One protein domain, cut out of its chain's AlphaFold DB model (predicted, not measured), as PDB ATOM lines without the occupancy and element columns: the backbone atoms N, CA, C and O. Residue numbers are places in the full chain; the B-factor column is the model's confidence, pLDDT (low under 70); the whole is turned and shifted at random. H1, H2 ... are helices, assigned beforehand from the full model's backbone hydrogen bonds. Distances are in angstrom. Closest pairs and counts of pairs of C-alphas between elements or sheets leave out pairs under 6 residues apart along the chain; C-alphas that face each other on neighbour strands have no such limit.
ATOM      1  N   LEU A  30      37.854   6.017  23.868       97.38
ATOM      2  CA  LEU A  30      36.603   6.771  23.863       97.38
ATOM      3  C   LEU A  30      36.047   6.904  22.444       97.38
ATOM      4  O   LEU A  30      34.860   6.653  22.247       97.38
ATOM      5  N   MET A  31      36.888   7.183  21.442       97.38
ATOM      6  CA  MET A  31      36.441   7.170  20.045       97.38
ATOM      7  C   MET A  31      35.943   5.778  19.629       97.38
ATOM      8  O   MET A  31      34.870   5.673  19.041       97.38
ATOM      9  N   CYS A  32      36.640   4.698  19.996       96.81
ATOM     10  CA  CYS A  32      36.176   3.328  19.746       96.81
ATOM     11  C   CYS A  32      34.821   3.029  20.416       96.81
ATOM     12  O   CYS A  32      33.930   2.468  19.777       96.81
ATOM     13  N   ARG A  33      34.619   3.440  21.676       98.00
ATOM     14  CA  ARG A  33      33.336   3.292  22.390       98.00
ATOM     15  C   ARG A  33      32.219   4.097  21.717       98.00
ATOM     16  O   ARG A  33      31.113   3.575  21.569       98.00
ATOM     17  N   LEU A  34      32.494   5.321  21.260       97.81
ATOM     18  CA  LEU A  34      31.532   6.141  20.514       97.81
ATOM     19  C   LEU A  34      31.193   5.535  19.147       97.81
ATOM     20  O   LEU A  34      30.021   5.472  18.795       97.81
ATOM     21  N   VAL A  35      32.177   5.033  18.397       96.69
ATOM     22  CA  VAL A  35      31.960   4.367  17.099       96.69
ATOM     23  C   VAL A  35      31.136   3.086  17.268       96.69
ATOM     24  O   VAL A  35      30.195   2.866  16.506       96.69
ATOM     25  N   ASN A  36      31.405   2.291  18.306       97.12
ATOM     26  CA  ASN A  36      30.633   1.083  18.620       97.12
ATOM     27  C   ASN A  36      29.204   1.383  19.117       97.12
ATOM     28  O   ASN A  36      28.310   0.564  18.935       97.12
ATOM     29  N   SER A  37      28.970   2.552  19.725       97.69
ATOM     30  CA  SER A  37      27.647   3.003  20.194       97.69
ATOM     31  C   SER A  37      26.975   4.028  19.267       97.69
ATOM     32  O   SER A  37      25.923   4.571  19.607       97.69
ATOM     33  N   ARG A  38      27.544   4.270  18.076       97.62
ATOM     34  CA  ARG A  38      27.177   5.354  17.148       97.62
ATOM     35  C   ARG A  38      25.679   5.451  16.893       97.62
ATOM     36  O   ARG A  38      25.116   6.540  16.941       97.62
ATOM     37  N   ASP A  39      25.030   4.321  16.639       97.75
ATOM     38  CA  ASP A  39      23.621   4.311  16.248       97.75
ATOM     39  C   ASP A  39      22.697   4.645  17.438       97.75
ATOM     40  O   ASP A  39      21.688   5.322  17.238       97.75
ATOM     41  N   LYS A  40      23.112   4.323  18.679       98.06
ATOM     42  CA  LYS A  40      22.482   4.803  19.926       98.06
ATOM     43  C   LYS A  40      22.724   6.302  20.138       98.06
ATOM     44  O   LYS A  40      21.798   7.021  20.494       98.06
ATOM     45  N   VAL A  41      23.936   6.807  19.877       98.12
ATOM     46  CA  VAL A  41      24.218   8.259  19.924       98.12
ATOM     47  C   VAL A  41      23.329   9.012  18.926       98.12
ATOM     48  O   VAL A  41      22.763  10.049  19.259       98.12
ATOM     49  N   PHE A  42      23.142   8.465  17.723       97.88
ATOM     50  CA  PHE A  42      22.250   9.018  16.703       97.88
ATOM     51  C   PHE A  42      20.761   8.918  17.074       97.88
ATOM     52  O   PHE A  42      19.981   9.788  16.695       97.88
ATOM     53  N   GLU A  43      20.350   7.887  17.811       97.62
ATOM     54  CA  GLU A  43      18.991   7.751  18.343       97.62
ATOM     55  C   GLU A  43      18.696   8.779  19.441       97.62
ATOM     56  O   GLU A  43      17.699   9.492  19.351       97.62
ATOM     57  N   MET A  44      19.603   8.956  20.405       97.31
ATOM     58  CA  MET A  44      19.479  10.007  21.421       97.31
ATOM     59  C   MET A  44      19.499  11.406  20.779       97.31
ATOM     60  O   MET A  44      18.662  12.244  21.104       97.31
ATOM     61  N   GLN A  45      20.364  11.639  19.784       97.38
ATOM     62  CA  GLN A  45      20.372  12.884  19.003       97.38
ATOM     63  C   GLN A  45      19.043  13.107  18.256       97.38
ATOM     64  O   GLN A  45      18.608  14.249  18.135       97.38
ATOM     65  N   ARG A  46      18.359  12.053  17.780       97.25
ATOM     66  CA  ARG A  46      16.992  12.166  17.233       97.25
ATOM     67  C   ARG A  46      15.964  12.529  18.306       97.25
ATOM     68  O   ARG A  46      15.088  13.334  18.012       97.25
ATOM     69  N   ALA A  47      16.088  12.018  19.533       96.31
ATOM     70  CA  ALA A  47      15.213  12.400  20.647       96.31
ATOM     71  C   ALA A  47      15.338  13.892  21.033       96.31
ATOM     72  O   ALA A  47      14.391  14.471  21.560       96.31
ATOM     73  N   CYS A  48      16.446  14.558  20.689       94.69
ATOM     74  CA  CYS A  48      16.595  16.013  20.804       94.69
ATOM     75  C   CYS A  48      15.792  16.829  19.759       94.69
ATOM     76  O   CYS A  48      16.030  18.028  19.628       94.69
ATOM     77  N   SER A  49      14.843  16.253  19.010       91.25
ATOM     78  CA  SER A  49      14.048  16.964  17.986       91.25
ATOM     79  C   SER A  49      12.954  17.905  18.539       91.25
ATOM     80  O   SER A  49      11.886  18.035  17.940       91.25
ATOM     81  N   ASP A  50      13.210  18.564  19.670       81.81
ATOM     82  CA  ASP A  50      12.383  19.624  20.262       81.81
ATOM     83  C   ASP A  50      12.206  20.771  19.249       81.81
ATOM     84  O   ASP A  50      13.185  21.395  18.824       81.81
ATOM     85  N   SER A  51      10.965  21.035  18.825       82.44
ATOM     86  CA  SER A  51      10.695  21.977  17.735       82.44
ATOM     87  C   SER A  51      11.068  23.413  18.089       82.44
ATOM     88  O   SER A  51      11.584  24.129  17.228       82.44
ATOM     89  N   GLU A  52      10.874  23.837  19.339       96.25
ATOM     90  CA  GLU A  52      11.103  25.225  19.741       96.25
ATOM     91  C   GLU A  52      12.573  25.469  20.074       96.25
ATOM     92  O   GLU A  52      13.147  26.440  19.571       96.25
ATOM     93  N   ARG A  53      13.241  24.546  20.783       96.62
ATOM     94  CA  ARG A  53      14.705  24.616  20.947       96.62
ATOM     95  C   ARG A  53      15.426  24.519  19.607       96.62
ATOM     96  O   ARG A  53      16.394  25.252  19.395       96.62
ATOM     97  N   SER A  54      14.962  23.688  18.668       95.69
ATOM     98  CA  SER A  54      15.578  23.578  17.336       95.69
ATOM     99  C   SER A  54      15.378  24.844  16.489       95.69
ATOM    100  O   SER A  54      16.331  25.292  15.847       95.69
ATOM    101  N   LYS A  55      14.196  25.486  16.534       96.44
ATOM    102  CA  LYS A  55      13.963  26.813  15.923       96.44
ATOM    103  C   LYS A  55      14.873  27.884  16.531       96.44
ATOM    104  O   LYS A  55      15.583  28.560  15.788       96.44
ATOM    105  N   ALA A  56      14.888  28.010  17.861       97.62
ATOM    106  CA  ALA A  56      15.697  29.001  18.573       97.62
ATOM    107  C   ALA A  56      17.197  28.816  18.289       97.62
ATOM    108  O   ALA A  56      17.896  29.773  17.964       97.62
ATOM    109  N   SER A  57      17.671  27.568  18.304       97.69
ATOM    110  CA  SER A  57      19.060  27.225  17.978       97.69
ATOM    111  C   SER A  57      19.413  27.527  16.530       97.69
ATOM    112  O   SER A  57      20.530  27.951  16.257       97.69
ATOM    113  N   ARG A  58      18.481  27.337  15.587       97.44
ATOM    114  CA  ARG A  58      18.701  27.696  14.182       97.44
ATOM    115  C   ARG A  58      18.827  29.206  14.018       97.44
ATOM    116  O   ARG A  58      19.808  29.654  13.441       97.44
ATOM    117  N   ALA A  59      17.926  29.981  14.621       97.88
ATOM    118  CA  ALA A  59      18.011  31.441  14.617       97.88
ATOM    119  C   ALA A  59      19.319  31.953  15.257       97.88
ATOM    120  O   ALA A  59      19.960  32.850  14.709       97.88
ATOM    121  N   ALA A  60      19.760  31.356  16.370       98.12
ATOM    122  CA  ALA A  60      21.039  31.677  17.005       98.12
ATOM    123  C   ALA A  60      22.250  31.291  16.132       98.12
ATOM    124  O   ALA A  60      23.191  32.077  16.014       98.12
ATOM    125  N   MET A  61      22.208  30.130  15.469       98.19
ATOM    126  CA  MET A  61      23.238  29.680  14.527       98.19
ATOM    127  C   MET A  61      23.347  30.608  13.316       98.19
ATOM    128  O   MET A  61      24.438  31.063  12.982       98.19
ATOM    129  N   ASP A  62      22.223  30.940  12.683       97.31
ATOM    130  CA  ASP A  62      22.184  31.825  11.519       97.31
ATOM    131  C   ASP A  62      22.664  33.238  11.902       97.31
ATOM    132  O   ASP A  62      23.486  33.833  11.199       97.31
ATOM    133  N   ALA A  63      22.269  33.738  13.080       97.94
ATOM    134  CA  ALA A  63      22.757  35.000  13.639       97.94
ATOM    135  C   ALA A  63      24.234  34.964  14.085       97.94
ATOM    136  O   ALA A  63      24.859  36.022  14.179       97.94
ATOM    137  N   HIS A  64      24.811  33.792  14.370       97.75
ATOM    138  CA  HIS A  64      26.250  33.626  14.586       97.75
ATOM    139  C   HIS A  64      26.997  33.650  13.249       97.75
ATOM    140  O   HIS A  64      27.910  34.454  13.072       97.75
ATOM    141  N   LEU A  65      26.572  32.832  12.282       96.62
ATOM    142  CA  LEU A  65      27.193  32.729  10.960       96.62
ATOM    143  C   LEU A  65      27.160  34.066  10.201       96.62
ATOM    144  O   LEU A  65      28.153  34.417   9.569       96.62
ATOM    145  N   ALA A  66      26.085  34.850  10.331       96.94
ATOM    146  CA  ALA A  66      25.966  36.187   9.744       96.94
ATOM    147  C   ALA A  66      26.917  37.243  10.351       96.94
ATOM    148  O   ALA A  66      27.165  38.270   9.722       96.94
ATOM    149  N   LYS A  67      27.462  37.014  11.556       97.31
ATOM    150  CA  LYS A  67      28.452  37.904  12.202       97.31
ATOM    151  C   LYS A  67      29.897  37.573  11.816       97.31
ATOM    152  O   LYS A  67      30.801  38.346  12.133       97.31
ATOM    153  N   LEU A  68      30.140  36.426  11.181       95.62
ATOM    154  CA  LEU A  68      31.482  36.017  10.772       95.62
ATOM    155  C   LEU A  68      31.881  36.711   9.458       95.62
ATOM    156  O   LEU A  68      31.043  36.883   8.573       95.62
ATOM    157  N   PRO A  69      33.162  37.086   9.280       95.38
ATOM    158  CA  PRO A  69      33.623  37.653   8.018       95.38
ATOM    159  C   PRO A  69      33.501  36.621   6.890       95.38
ATOM    160  O   PRO A  69      33.703  35.426   7.108       95.38
ATOM    161  N   SER A  70      33.261  37.083   5.661       91.00
ATOM    162  CA  SER A  70      33.124  36.235   4.462       91.00
ATOM    163  C   SER A  70      34.368  35.395   4.126       91.00
ATOM    164  O   SER A  70      34.281  34.434   3.368       91.00
ATOM    165  N   THR A  71      35.522  35.725   4.713       91.56
ATOM    166  CA  THR A  71      36.773  34.952   4.649       91.56
ATOM    167  C   THR A  71      36.833  33.782   5.639       91.56
ATOM    168  O   THR A  71      37.757  32.971   5.574       91.56
ATOM    169  N   SER A  72      35.875  33.669   6.563       92.50
ATOM    170  CA  SER A  72      35.777  32.552   7.500       92.50
ATOM    171  C   SER A  72      35.332  31.282   6.779       92.50
ATOM    172  O   SER A  72      34.290  31.259   6.131       92.50
ATOM    173  N   THR A  73      36.062  30.177   6.953       93.12
ATOM    174  CA  THR A  73      35.620  28.862   6.455       93.12
ATOM    175  C   THR A  73      34.552  28.214   7.344       93.12
ATOM    176  O   THR A  73      34.067  27.133   7.017       93.12
ATOM    177  N   CYS A  74      34.127  28.869   8.431       94.50
ATOM    178  CA  CYS A  74      33.155  28.325   9.379       94.50
ATOM    179  C   CYS A  74      31.796  27.944   8.747       94.50
ATOM    180  O   CYS A  74      31.355  26.814   8.965       94.50
ATOM    181  N   PRO A  75      31.174  28.755   7.862       95.44
ATOM    182  CA  PRO A  75      29.964  28.336   7.149       95.44
ATOM    183  C   PRO A  75      30.179  27.091   6.271       95.44
ATOM    184  O   PRO A  75      29.269  26.276   6.118       95.44
ATOM    185  N   ALA A  76      31.383  26.892   5.720       93.19
ATOM    186  CA  ALA A  76      31.727  25.691   4.957       93.19
ATOM    187  C   ALA A  76      31.957  24.466   5.865       93.19
ATOM    188  O   ALA A  76      31.591  23.348   5.487       93.19
ATOM    189  N   ALA A  77      32.501  24.666   7.070       93.94
ATOM    190  CA  ALA A  77      32.630  23.625   8.085       93.94
ATOM    191  C   ALA A  77      31.255  23.172   8.603       93.94
ATOM    192  O   ALA A  77      30.944  21.981   8.547       93.94
ATOM    193  N   PHE A  78      30.386  24.114   8.980       96.50
ATOM    194  CA  PHE A  78      29.022  23.821   9.422       96.50
ATOM    195  C   PHE A  78      28.168  23.177   8.314       96.50
ATOM    196  O   PHE A  78      27.463  22.204   8.578       96.50
ATOM    197  N   ARG A  79      28.302  23.603   7.045       95.88
ATOM    198  CA  ARG A  79      27.692  22.898   5.896       95.88
ATOM    199  C   ARG A  79      28.171  21.444   5.773       95.88
ATOM    200  O   ARG A  79      27.358  20.560   5.517       95.88
ATOM    201  N   ASN A  80      29.462  21.172   5.984       94.19
ATOM    202  CA  ASN A  80      30.017  19.811   5.951       94.19
ATOM    203  C   ASN A  80      29.545  18.920   7.113       94.19
ATOM    204  O   ASN A  80      29.510  17.699   6.954       94.19
ATOM    205  N   TYR A  81      29.212  19.516   8.258       96.50
ATOM    206  CA  TYR A  81      28.597  18.846   9.404       96.50
ATOM    207  C   TYR A  81      27.098  18.586   9.161       96.50
ATOM    208  O   TYR A  81      26.653  17.444   9.218       96.50
ATOM    209  N   SER A  82      26.345  19.599   8.724       97.06
ATOM    210  CA  SER A  82      24.927  19.481   8.344       97.06
ATOM    211  C   SER A  82      24.672  18.418   7.256       97.06
ATOM    212  O   SER A  82      23.715  17.645   7.340       97.06
ATOM    213  N   ALA A  83      25.572  18.294   6.273       95.88
ATOM    214  CA  ALA A  83      25.518  17.227   5.272       95.88
ATOM    215  C   ALA A  83      25.693  15.816   5.878       95.88
ATOM    216  O   ALA A  83      25.008  14.879   5.464       95.88
ATOM    217  N   PHE A  84      26.561  15.654   6.884       95.94
ATOM    218  CA  PHE A  84      26.722  14.395   7.622       95.94
ATOM    219  C   PHE A  84      25.483  14.078   8.470       95.94
ATOM    220  O   PHE A  84      25.000  12.945   8.432       95.94
ATOM    221  N   CYS A  85      24.914  15.073   9.156       97.31
ATOM    222  CA  CYS A  85      23.667  14.915   9.909       97.31
ATOM    223  C   CYS A  85      22.510  14.465   9.003       97.31
ATOM    224  O   CYS A  85      21.813  13.498   9.306       97.31
ATOM    225  N   THR A  86      22.378  15.103   7.836       96.62
ATOM    226  CA  THR A  86      21.391  14.744   6.805       96.62
ATOM    227  C   THR A  86      21.599  13.310   6.298       96.62
ATOM    228  O   THR A  86      20.640  12.548   6.200       96.62
ATOM    229  N   THR A  87      22.850  12.911   6.040       96.12
ATOM    230  CA  THR A  87      23.211  11.559   5.556       96.12
ATOM    231  C   THR A  87      22.904  10.456   6.577       96.12
ATOM    232  O   THR A  87      22.546   9.352   6.185       96.12
ATOM    233  N   ASN A  88      23.006  10.746   7.879       96.75
ATOM    234  CA  ASN A  88      22.745   9.787   8.963       96.75
ATOM    235  C   ASN A  88      21.335   9.918   9.584       96.75
ATOM    236  O   ASN A  88      21.042   9.267  10.589       96.75
ATOM    237  N   SER A  89      20.463  10.755   9.002       97.00
ATOM    238  CA  SER A  89      19.109  11.043   9.506       97.00
ATOM    239  C   SER A  89      19.087  11.418  10.998       97.00
ATOM    240  O   SER A  89      18.372  10.818  11.803       97.00
ATOM    241  N   ILE A  90      19.893  12.418  11.366       97.44
ATOM    242  CA  ILE A  90      19.915  13.047  12.696       97.44
ATOM    243  C   ILE A  90      19.693  14.565  12.569       97.44
ATOM    244  O   ILE A  90      20.115  15.155  11.567       97.44
ATOM    245  N   PRO A  91      19.051  15.232  13.547       97.19
ATOM    246  CA  PRO A  91      18.941  16.686  13.540       97.19
ATOM    247  C   PRO A  91      20.323  17.340  13.671       97.19
ATOM    248  O   PRO A  91      21.203  16.850  14.378       97.19
ATOM    249  N   VAL A  92      20.504  18.466  12.973       97.62
ATOM    250  CA  VAL A  92      21.779  19.207  12.919       97.62
ATOM    251  C   VAL A  92      22.109  19.872  14.261       97.62
ATOM    252  O   VAL A  92      23.275  19.969  14.625       97.62
ATOM    253  N   LEU A  93      21.089  20.337  14.986       97.62
ATOM    254  CA  LEU A  93      21.203  20.987  16.293       97.62
ATOM    255  C   LEU A  93      20.391  20.155  17.301       97.62
ATOM    256  O   LEU A  93      19.268  19.785  16.939       97.62
ATOM    257  N   PRO A  94      20.903  19.861  18.513       97.44
ATOM    258  CA  PRO A  94      22.156  20.347  19.115       97.44
ATOM    259  C   PRO A  94      23.437  19.814  18.451       97.44
ATOM    260  O   PRO A  94      23.386  18.923  17.609       97.44
ATOM    261  N   ILE A  95      24.598  20.347  18.852       97.62
ATOM    262  CA  ILE A  95      25.928  19.842  18.458       97.62
ATOM    263  C   ILE A  95      26.659  19.326  19.716       97.62
ATOM    264  O   ILE A  95      27.510  20.032  20.259       97.62
ATOM    265  N   PRO A  96      26.310  18.141  20.251       97.50
ATOM    266  CA  PRO A  96      26.998  17.575  21.412       97.50
ATOM    267  C   PRO A  96      28.376  16.990  21.022       97.50
ATOM    268  O   PRO A  96      28.531  16.498  19.894       97.50
ATOM    269  N   PRO A  97      29.372  16.969  21.935       97.56
ATOM    270  CA  PRO A  97      30.728  16.508  21.619       97.56
ATOM    271  C   PRO A  97      30.829  15.102  21.001       97.56
ATOM    272  O   PRO A  97      31.580  14.955  20.037       97.56
ATOM    273  N   PRO A  98      30.042  14.083  21.414       98.12
ATOM    274  CA  PRO A  98      30.061  12.776  20.752       98.12
ATOM    275  C   PRO A  98      29.655  12.793  19.274       98.12
ATOM    276  O   PRO A  98      30.235  12.072  18.465       98.12
ATOM    277  N   VAL A  99      28.679  13.621  18.887       97.88
ATOM    278  CA  VAL A  99      28.237  13.723  17.483       97.88
ATOM    279  C   VAL A  99      29.283  14.473  16.651       97.88
ATOM    280  O   VAL A  99      29.546  14.096  15.508       97.88
ATOM    281  N   LEU A 100      29.958  15.466  17.245       97.12
ATOM    282  CA  LEU A 100      31.128  16.122  16.656       97.12
ATOM    283  C   LEU A 100      32.302  15.139  16.470       97.12
ATOM    284  O   LEU A 100      32.919  15.121  15.405       97.12
ATOM    285  N   ALA A 101      32.581  14.296  17.469       96.81
ATOM    286  CA  ALA A 101      33.611  13.260  17.422       96.81
ATOM    287  C   ALA A 101      33.347  12.251  16.293       96.81
ATOM    288  O   ALA A 101      34.227  12.006  15.467       96.81
ATOM    289  N   LEU A 102      32.114  11.745  16.193       97.00
ATOM    290  CA  LEU A 102      31.683  10.819  15.141       97.00
ATOM    291  C   LEU A 102      31.748  11.438  13.733       97.00
ATOM    292  O   LEU A 102      32.142  10.760  12.784       97.00
ATOM    293  N   TRP A 103      31.419  12.726  13.587       95.75
ATOM    294  CA  TRP A 103      31.589  13.454  12.323       95.75
ATOM    295  C   TRP A 103      33.060  13.630  11.936       95.75
ATOM    296  O   TRP A 103      33.433  13.406  10.781       95.75
ATOM    297  N   LEU A 104      33.909  14.021  12.893       94.56
ATOM    298  CA  LEU A 104      35.345  14.158  12.659       94.56
ATOM    299  C   LEU A 104      35.972  12.806  12.316       94.56
ATOM    300  O   LEU A 104      36.803  12.759  11.418       94.56
ATOM    301  N   TYR A 105      35.544  11.715  12.951       94.25
ATOM    302  CA  TYR A 105      35.972  10.353  12.632       94.25
ATOM    303  C   TYR A 105      35.666   9.970  11.173       94.25
ATOM    304  O   TYR A 105      36.581   9.611  10.427       94.25
ATOM    305  N   ASP A 106      34.411  10.139  10.742       92.56
ATOM    306  CA  ASP A 106      33.951   9.882   9.370       92.56
ATOM    307  C   ASP A 106      34.709  10.736   8.333       92.56
ATOM    308  O   ASP A 106      35.262  10.217   7.359       92.56
ATOM    309  N   LYS A 107      34.859  12.045   8.584       87.81
ATOM    310  CA  LYS A 107      35.636  12.941   7.708       87.81
ATOM    311  C   LYS A 107      37.118  12.556   7.652       87.81
ATOM    312  O   LYS A 107      37.683  12.483   6.556       87.81
ATOM    313  N   CYS A 108      37.743  12.291   8.797       83.50
ATOM    314  CA  CYS A 108      39.161  11.948   8.910       83.50
ATOM    315  C   CYS A 108      39.522  10.598   8.285       83.50
ATOM    316  O   CYS A 108      40.689  10.418   7.943       83.50
ATOM    317  N   ALA A 109      38.574   9.672   8.109       71.12
ATOM    318  CA  ALA A 109      38.809   8.431   7.368       71.12
ATOM    319  C   ALA A 109      39.104   8.676   5.872       71.12
ATOM    320  O   ALA A 109      39.745   7.851   5.226       71.12
ATOM    321  N   SER A 110      38.667   9.818   5.322       63.16
ATOM    322  CA  SER A 110      38.763  10.118   3.886       63.16
ATOM    323  C   SER A 110      39.996  10.934   3.462       63.16
ATOM    324  O   SER A 110      40.495  10.741   2.351       63.16
ATOM    325  N   ARG A 111      40.485  11.870   4.296       61.53
ATOM    326  CA  ARG A 111      41.594  12.801   3.981       61.53
ATOM    327  C   ARG A 111      42.361  13.228   5.243       61.53
ATOM    328  O   ARG A 111      41.752  13.453   6.283       61.53
ATOM    329  N   ASP A 112      43.683  13.399   5.128       57.19
ATOM    330  CA  ASP A 112      44.582  13.652   6.273       57.19
ATOM    331  C   ASP A 112      44.714  15.138   6.692       57.19
ATOM    332  O   ASP A 112      44.915  15.423   7.869       57.19
ATOM    333  N   ASP A 113      44.637  16.099   5.761       65.44
ATOM    334  CA  ASP A 113      45.304  17.407   5.959       65.44
ATOM    335  C   ASP A 113      44.492  18.526   6.647       65.44
ATOM    336  O   ASP A 113      45.064  19.547   7.030       65.44
ATOM    337  N   TRP A 114      43.168  18.395   6.796       69.25
ATOM    338  CA  TRP A 114      42.286  19.531   7.138       69.25
ATOM    339  C   TRP A 114      41.590  19.578   8.517       69.25
ATOM    340  O   TRP A 114      41.108  20.665   8.870       69.25
ATOM    341  N   PRO A 115      41.489  18.509   9.334       76.12
ATOM    342  CA  PRO A 115      40.408  18.412  10.324       76.12
ATOM    343  C   PRO A 115      40.469  19.441  11.464       76.12
ATOM    344  O   PRO A 115      39.432  19.787  12.018       76.12
ATOM    345  N   ARG A 116      41.643  20.007  11.781       84.50
ATOM    346  CA  ARG A 116      41.813  20.995  12.872       84.50
ATOM    347  C   ARG A 116      41.081  22.319  12.636       84.50
ATOM    348  O   ARG A 116      40.690  22.979  13.594       84.50
ATOM    349  N   THR A 117      40.904  22.719  11.377       87.62
ATOM    350  CA  THR A 117      40.148  23.939  11.034       87.62
ATOM    351  C   THR A 117      38.644  23.697  11.136       87.62
ATOM    352  O   THR A 117      37.940  24.489  11.757       87.62
ATOM    353  N   TYR A 118      38.188  22.555  10.615       89.94
ATOM    354  CA  TYR A 118      36.806  22.083  10.699       89.94
ATOM    355  C   TYR A 118      36.347  21.874  12.148       89.94
ATOM    356  O   TYR A 118      35.286  22.375  12.507       89.94
ATOM    357  N   GLN A 119      37.165  21.218  12.982       93.56
ATOM    358  CA  GLN A 119      36.935  21.042  14.421       93.56
ATOM    359  C   GLN A 119      36.640  22.392  15.091       93.56
ATOM    360  O   GLN A 119      35.508  22.630  15.501       93.56
ATOM    361  N   ARG A 120      37.623  23.307  15.119       94.88
ATOM    362  CA  ARG A 120      37.510  24.607  15.806       94.88
ATOM    363  C   ARG A 120      36.296  25.423  15.357       94.88
ATOM    364  O   ARG A 120      35.737  26.185  16.138       94.88
ATOM    365  N   GLN A 121      35.907  25.303  14.094       94.69
ATOM    366  CA  GLN A 121      34.800  26.072  13.532       94.69
ATOM    367  C   GLN A 121      33.432  25.485  13.887       94.69
ATOM    368  O   GLN A 121      32.511  26.242  14.189       94.69
ATOM    369  N   VAL A 122      33.292  24.157  13.934       95.44
ATOM    370  CA  VAL A 122      32.049  23.541  14.420       95.44
ATOM    371  C   VAL A 122      31.966  23.586  15.955       95.44
ATOM    372  O   VAL A 122      30.868  23.732  16.476       95.44
ATOM    373  N   GLU A 123      33.090  23.626  16.680       96.06
ATOM    374  CA  GLU A 123      33.131  23.983  18.113       96.06
ATOM    375  C   GLU A 123      32.629  25.417  18.366       96.06
ATOM    376  O   GLU A 123      31.829  25.638  19.272       96.06
ATOM    377  N   GLN A 124      33.025  26.395  17.537       96.38
ATOM    378  CA  GLN A 124      32.498  27.769  17.602       96.38
ATOM    379  C   GLN A 124      30.988  27.828  17.325       96.38
ATOM    380  O   GLN A 124      30.267  28.539  18.024       96.38
ATOM    381  N   CYS A 125      30.503  27.041  16.358       97.19
ATOM    382  CA  CYS A 125      29.071  26.866  16.114       97.19
ATOM    383  C   CYS A 125      28.357  26.236  17.324       97.19
ATOM    384  O   CYS A 125      27.311  26.726  17.738       97.19
ATOM    385  N   ALA A 126      28.921  25.177  17.915       97.06
ATOM    386  CA  ALA A 126      28.348  24.484  19.068       97.06
ATOM    387  C   ALA A 126      28.216  25.417  20.281       97.06
ATOM    388  O   ALA A 126      27.135  25.526  20.855       97.06
ATOM    389  N   ALA A 127      29.277  26.162  20.606       97.00
ATOM    390  CA  ALA A 127      29.270  27.152  21.680       97.00
ATOM    391  C   ALA A 127      28.196  28.240  21.482       97.00
ATOM    392  O   ALA A 127      27.596  28.689  22.450       97.00
ATOM    393  N   ALA A 128      27.898  28.626  20.235       97.50
ATOM    394  CA  ALA A 128      26.883  29.636  19.925       97.50
ATOM    395  C   ALA A 128      25.422  29.175  20.116       97.50
ATOM    396  O   ALA A 128      24.518  30.009  20.050       97.50
ATOM    397  N   VAL A 129      25.176  27.875  20.333       97.44
ATOM    398  CA  VAL A 129      23.833  27.312  20.589       97.44
ATOM    399  C   VAL A 129      23.728  26.506  21.887       97.44
ATOM    400  O   VAL A 129      22.621  26.144  22.272       97.44
ATOM    401  N   ASN A 130      24.851  26.223  22.554       96.00
ATOM    402  CA  ASN A 130      24.953  25.381  23.749       96.00
ATOM    403  C   ASN A 130      23.897  25.722  24.815       96.00
ATOM    404  O   ASN A 130      23.149  24.856  25.263       96.00
ATOM    405  N   ASP A 131      23.777  27.006  25.143       97.19
ATOM    406  CA  ASP A 131      22.970  27.490  26.269       97.19
ATOM    407  C   ASP A 131      21.452  27.333  26.039       97.19
ATOM    408  O   ASP A 131      20.670  27.364  26.983       97.19
ATOM    409  N   ILE A 132      21.027  27.100  24.790       97.88
ATOM    410  CA  ILE A 132      19.627  26.823  24.409       97.88
ATOM    411  C   ILE A 132      19.243  25.361  24.734       97.88
ATOM    412  O   ILE A 132      18.065  25.041  24.910       97.88
ATOM    413  N   TRP A 133      20.237  24.472  24.835       96.94
ATOM    414  CA  TRP A 133      20.063  23.047  25.139       96.94
ATOM    415  C   TRP A 133      20.391  22.674  26.583       96.94
ATOM    416  O   TRP A 133      20.070  21.557  26.987       96.94
ATOM    417  N   ALA A 134      20.962  23.595  27.364       95.31
ATOM    418  CA  ALA A 134      21.218  23.398  28.787       95.31
ATOM    419  C   ALA A 134      19.951  22.906  29.517       95.31
ATOM    420  O   ALA A 134      18.864  23.478  29.377       95.31
ATOM    421  N   GLY A 135      20.077  21.806  30.261       94.94
ATOM    422  CA  GLY A 135      18.960  21.190  30.984       94.94
ATOM    423  C   GLY A 135      17.919  20.472  30.108       94.94
ATOM    424  O   GLY A 135      16.874  20.065  30.615       94.94
ATOM    425  N   ASN A 136      18.159  20.279  28.805       96.81
ATOM    426  CA  ASN A 136      17.409  19.292  28.025       96.81
ATOM    427  C   ASN A 136      17.972  17.894  28.323       96.81
ATOM    428  O   ASN A 136      19.092  17.587  27.925       96.81
ATOM    429  N   ALA A 137      17.193  17.038  28.991       96.69
ATOM    430  CA  ALA A 137      17.666  15.734  29.468       96.69
ATOM    431  C   ALA A 137      18.323  14.870  28.372       96.69
ATOM    432  O   ALA A 137      19.398  14.325  28.592       96.69
ATOM    433  N   ALA A 138      17.738  14.800  27.170       96.19
ATOM    434  CA  ALA A 138      18.309  14.024  26.066       96.19
ATOM    435  C   ALA A 138      19.658  14.594  25.583       96.19
ATOM    436  O   ALA A 138      20.565  13.826  25.271       96.19
ATOM    437  N   TYR A 139      19.817  15.923  25.559       97.19
ATOM    438  CA  TYR A 139      21.095  16.559  25.232       97.19
ATOM    439  C   TYR A 139      22.168  16.266  26.288       97.19
ATOM    440  O   TYR A 139      23.282  15.876  25.927       97.19
ATOM    441  N   GLU A 140      21.832  16.399  27.574       97.56
ATOM    442  CA  GLU A 140      22.778  16.134  28.663       97.56
ATOM    443  C   GLU A 140      23.192  14.647  28.684       97.56
ATOM    444  O   GLU A 140      24.384  14.364  28.727       97.56
ATOM    445  N   THR A 141      22.271  13.691  28.490       97.88
ATOM    446  CA  THR A 141      22.608  12.253  28.387       97.88
ATOM    447  C   THR A 141      23.508  11.916  27.189       97.88
ATOM    448  O   THR A 141      24.311  10.985  27.262       97.88
ATOM    449  N   ILE A 142      23.442  12.661  26.075       97.94
ATOM    450  CA  ILE A 142      24.453  12.521  25.010       97.94
ATOM    451  C   ILE A 142      25.787  13.094  25.497       97.94
ATOM    452  O   ILE A 142      26.821  12.447  25.356       97.94
ATOM    453  N   ARG A 143      25.776  14.305  26.058       97.44
ATOM    454  CA  ARG A 143      26.972  15.024  26.522       97.44
ATOM    455  C   ARG A 143      27.741  14.250  27.598       97.44
ATOM    456  O   ARG A 143      28.966  14.258  27.555       97.44
ATOM    457  N   GLU A 144      27.060  13.522  28.478       97.88
ATOM    458  CA  GLU A 144      27.640  12.623  29.491       97.88
ATOM    459  C   GLU A 144      28.538  11.515  28.909       97.88
ATOM    460  O   GLU A 144      29.414  11.014  29.614       97.88
ATOM    461  N   LEU A 145      28.393  11.154  27.625       98.12
ATOM    462  CA  LEU A 145      29.282  10.183  26.969       98.12
ATOM    463  C   LEU A 145      30.677  10.747  26.642       98.12
ATOM    464  O   LEU A 145      31.621   9.970  26.499       98.12
ATOM    465  N   ASP A 146      30.813  12.068  26.495       97.81
ATOM    466  CA  ASP A 146      32.106  12.752  26.344       97.81
ATOM    467  C   ASP A 146      32.031  14.215  26.842       97.81
ATOM    468  O   ASP A 146      32.070  15.161  26.043       97.81
ATOM    469  N   PRO A 147      31.903  14.440  28.166       95.44
ATOM    470  CA  PRO A 147      31.583  15.758  28.722       95.44
ATOM    471  C   PRO A 147      32.724  16.773  28.571       95.44
ATOM    472  O   PRO A 147      32.498  17.977  28.674       95.44
ATOM    473  N   THR A 148      33.944  16.298  28.307       95.06
ATOM    474  CA  THR A 148      35.163  17.102  28.146       95.06
ATOM    475  C   THR A 148      35.670  17.153  26.700       95.06
ATOM    476  O   THR A 148      36.746  17.696  26.455       95.06
ATOM    477  N   SER A 149      34.909  16.632  25.725       96.00
ATOM    478  CA  SER A 149      35.342  16.489  24.317       96.00
ATOM    479  C   SER A 149      36.653  15.695  24.158       96.00
ATOM    480  O   SER A 149      37.440  15.913  23.232       96.00
ATOM    481  N   ARG A 150      36.926  14.775  25.087       97.12
ATOM    482  CA  ARG A 150      38.164  14.000  25.175       97.12
ATOM    483  C   ARG A 150      38.329  13.048  23.993       97.12
ATOM    484  O   ARG A 150      39.452  12.916  23.511       97.12
ATOM    485  N   ALA A 151      37.253  12.454  23.468       96.81
ATOM    486  CA  ALA A 151      37.331  11.611  22.270       96.81
ATOM    487  C   ALA A 151      37.798  12.424  21.050       96.81
ATOM    488  O   ALA A 151      38.615  11.950  20.259       96.81
ATOM    489  N   VAL A 152      37.345  13.681  20.931       95.25
ATOM    490  CA  VAL A 152      37.833  14.619  19.909       95.25
ATOM    491  C   VAL A 152      39.316  14.924  20.132       95.25
ATOM    492  O   VAL A 152      40.117  14.785  19.207       95.25
ATOM    493  N   CYS A 153      39.704  15.311  21.348       95.31
ATOM    494  CA  CYS A 153      41.074  15.714  21.679       95.31
ATOM    495  C   CYS A 153      42.111  14.591  21.503       95.31
ATOM    496  O   CYS A 153      43.196  14.844  20.968       95.31
ATOM    497  N   GLU A 154      41.788  13.357  21.898       95.94
ATOM    498  CA  GLU A 154      42.645  12.184  21.695       95.94
ATOM    499  C   GLU A 154      42.797  11.866  20.202       95.94
ATOM    500  O   GLU A 154      43.915  11.859  19.684       95.94
ATOM    501  N   PHE A 155      41.684  11.710  19.476       94.44
ATOM    502  CA  PHE A 155      41.698  11.405  18.042       94.44
ATOM    503  C   PHE A 155      42.428  12.480  17.218       94.44
ATOM    504  O   PHE A 155      43.224  12.177  16.329       94.44
ATOM    505  N   MET A 156      42.234  13.759  17.545       92.31
ATOM    506  CA  MET A 156      42.894  14.887  16.872       92.31
ATOM    507  C   MET A 156      44.370  15.076  17.266       92.31
ATOM    508  O   MET A 156      45.100  15.847  16.618       92.31
ATOM    509  N   SER A 157      44.826  14.362  18.296       93.25
ATOM    510  CA  SER A 157      46.238  14.221  18.659       93.25
ATOM    511  C   SER A 157      46.869  13.025  17.941       93.25
ATOM    512  O   SER A 157      47.911  13.191  17.312       93.25
ATOM    513  N   GLU A 158      46.189  11.878  17.905       93.12
ATOM    514  CA  GLU A 158      46.579  10.698  17.121       93.12
ATOM    515  C   GLU A 158      46.724  11.020  15.626       93.12
ATOM    516  O   GLU A 158      47.774  10.775  15.032       93.12
ATOM    517  N   ARG A 159      45.713  11.641  15.000       91.06
ATOM    518  CA  ARG A 159      45.770  11.993  13.569       91.06
ATOM    519  C   ARG A 159      46.868  13.023  13.270       91.06
ATOM    520  O   ARG A 159      47.461  12.973  12.194       91.06
ATOM    521  N   LYS A 160      47.201  13.906  14.225       89.94
ATOM    522  CA  LYS A 160      48.358  14.817  14.128       89.94
ATOM    523  C   LYS A 160      49.678  14.045  14.185       89.94
ATOM    524  O   LYS A 160      50.594  14.373  13.442       89.94
ATOM    525  N   GLU A 161      49.777  13.025  15.031       90.69
ATOM    526  CA  GLU A 161      50.998  12.233  15.177       90.69
ATOM    527  C   GLU A 161      51.236  11.296  13.981       90.69
ATOM    528  O   GLU A 161      52.332  11.280  13.426       90.69
ATOM    529  N   LEU A 162      50.191  10.651  13.457       88.19
ATOM    530  CA  LEU A 162      50.257   9.927  12.180       88.19
ATOM    531  C   LEU A 162      50.688  10.844  11.017       88.19
ATOM    532  O   LEU A 162      51.483  10.446  10.162       88.19
ATOM    533  N   TRP A 163      50.213  12.096  10.993       86.25
ATOM    534  CA  TRP A 163      50.634  13.101  10.010       86.25
ATOM    535  C   TRP A 163      52.092  13.554  10.208       86.25
ATOM    536  O   TRP A 163      52.805  13.741   9.218       86.25
ATOM    537  N   ASN A 164      52.568  13.677  11.456       88.38
ATOM    538  CA  ASN A 164      53.981  13.937  11.753       88.38
ATOM    539  C   ASN A 164      54.851  12.806  11.188       88.38
ATOM    540  O   ASN A 164      55.762  13.074  10.408       88.38
ATOM    541  N   GLN A 165      54.526  11.551  11.513       89.00
ATOM    542  CA  GLN A 165      55.265  10.355  11.087       89.00
ATOM    543  C   GLN A 165      55.288  10.201   9.558       89.00
ATOM    544  O   GLN A 165      56.342   9.958   8.966       89.00
ATOM    545  N   ARG A 166      54.153  10.442   8.886       87.81
ATOM    546  CA  ARG A 166      54.053  10.417   7.415       87.81
ATOM    547  C   ARG A 166      54.916  11.486   6.726       87.81
ATOM    548  O   ARG A 166      55.260  11.333   5.552       87.81
TER     549      ARG A 166
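AT A GLANCE: This is residues 30 to 166 of the 736 residues of an uncharacterized protein of Rhodotorula graminis (strain WP1) (UniProt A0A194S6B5). A compact body of helices is gathered round H5, with H6 folding back beside it as a helical hairpin and H9 starting beside it and running on to one end of the longest axis. H4 crosses H6, H1 crosses H5, H2 and H8 lie side by side, and H3 with little H7 lies toward the end away from the tip of H9. The printed part has 137 residues with nine named helices, H1 to H9 in order, and no named strand: the class is all helix. The radius of gyration of the C-alphas is 14.6 A, and the spans are 47 by 37 by 26 A.

IN THESE COORDINATES: H1, residues 30 to 36, begins at C-alpha 30 at (36.603, 6.771, 23.863). H2 holds residues 38 to 47 and is 14.3 A long. H3, residues 51 to 65, measures 20.8 A, and H4, residues 74 to 87, 19.9 A. H5, residues 97 to 108, is 15.9 A long and begins at C-alpha 97 at (30.728, 16.508, 21.619). H6, residues 115 to 127, measures 18.1 A. H7, residues 130 to 133, and H8, residues 137 to 143, are short. H9, residues 150 to 166, is 24.1 A long and ends at C-alpha 166 at (54.053, 10.417, 7.415).

HOW THE PARTS SIT: H5 is the hub, touching five helices. With residues 98 to 102 alone it touches H1, about perpendicular at 78 degrees, the closest C-alphas being those of Val 35 and Leu 102 at 6.7 A. The same residues touch H2, closest at the C-alphas of Val 41 and Val 99, 7.2 A. H5 and H6 form a hairpin at a shallow tilt of 24 degrees, opposite ways, closest at the C-alphas of Cys 108 and Pro 115, 6.7 A. H9 touches H5 with residues 151 to 155 alone, the same way at a shallow tilt of 21 degrees; the C-alphas of Ala 101 and Val 152 are closest, 5.1 A. H8 only just touches H5, with 3 pairs of C-alphas within 8 A, the closest those of Pro 97 and Arg 143 at 6.4 A. H2 and H8 touch, opposite ways at a shallow tilt of 31 degrees, closest at the C-alphas of Met 44 and Ala 138, 6.3 A. H4 touches H6, about perpendicular at 86 degrees, closest at the C-alphas of Cys 74 and Gln 121, 5.0 A. H3 touches H7 with residues 53 to 57 alone, closest at the C-alphas of Arg 53 and Ile 132, 6.4 A. H3 and H9 are apart. Every O i to N i+4 pair is within hydrogen-bond range in H1, H2, H3, H5, H6 and H8; in H4 it is 9 of 10, in H9 12 of 13, and H7 is too short for such a pair.

THE WHOLE: The two C-alphas farthest apart are those of Glu 52 and Gln 165, 47.4 A. The printed part has no cut and no long link. The mean pLDDT of the printed part is 93.8, and residues 110 to 114 are under 70.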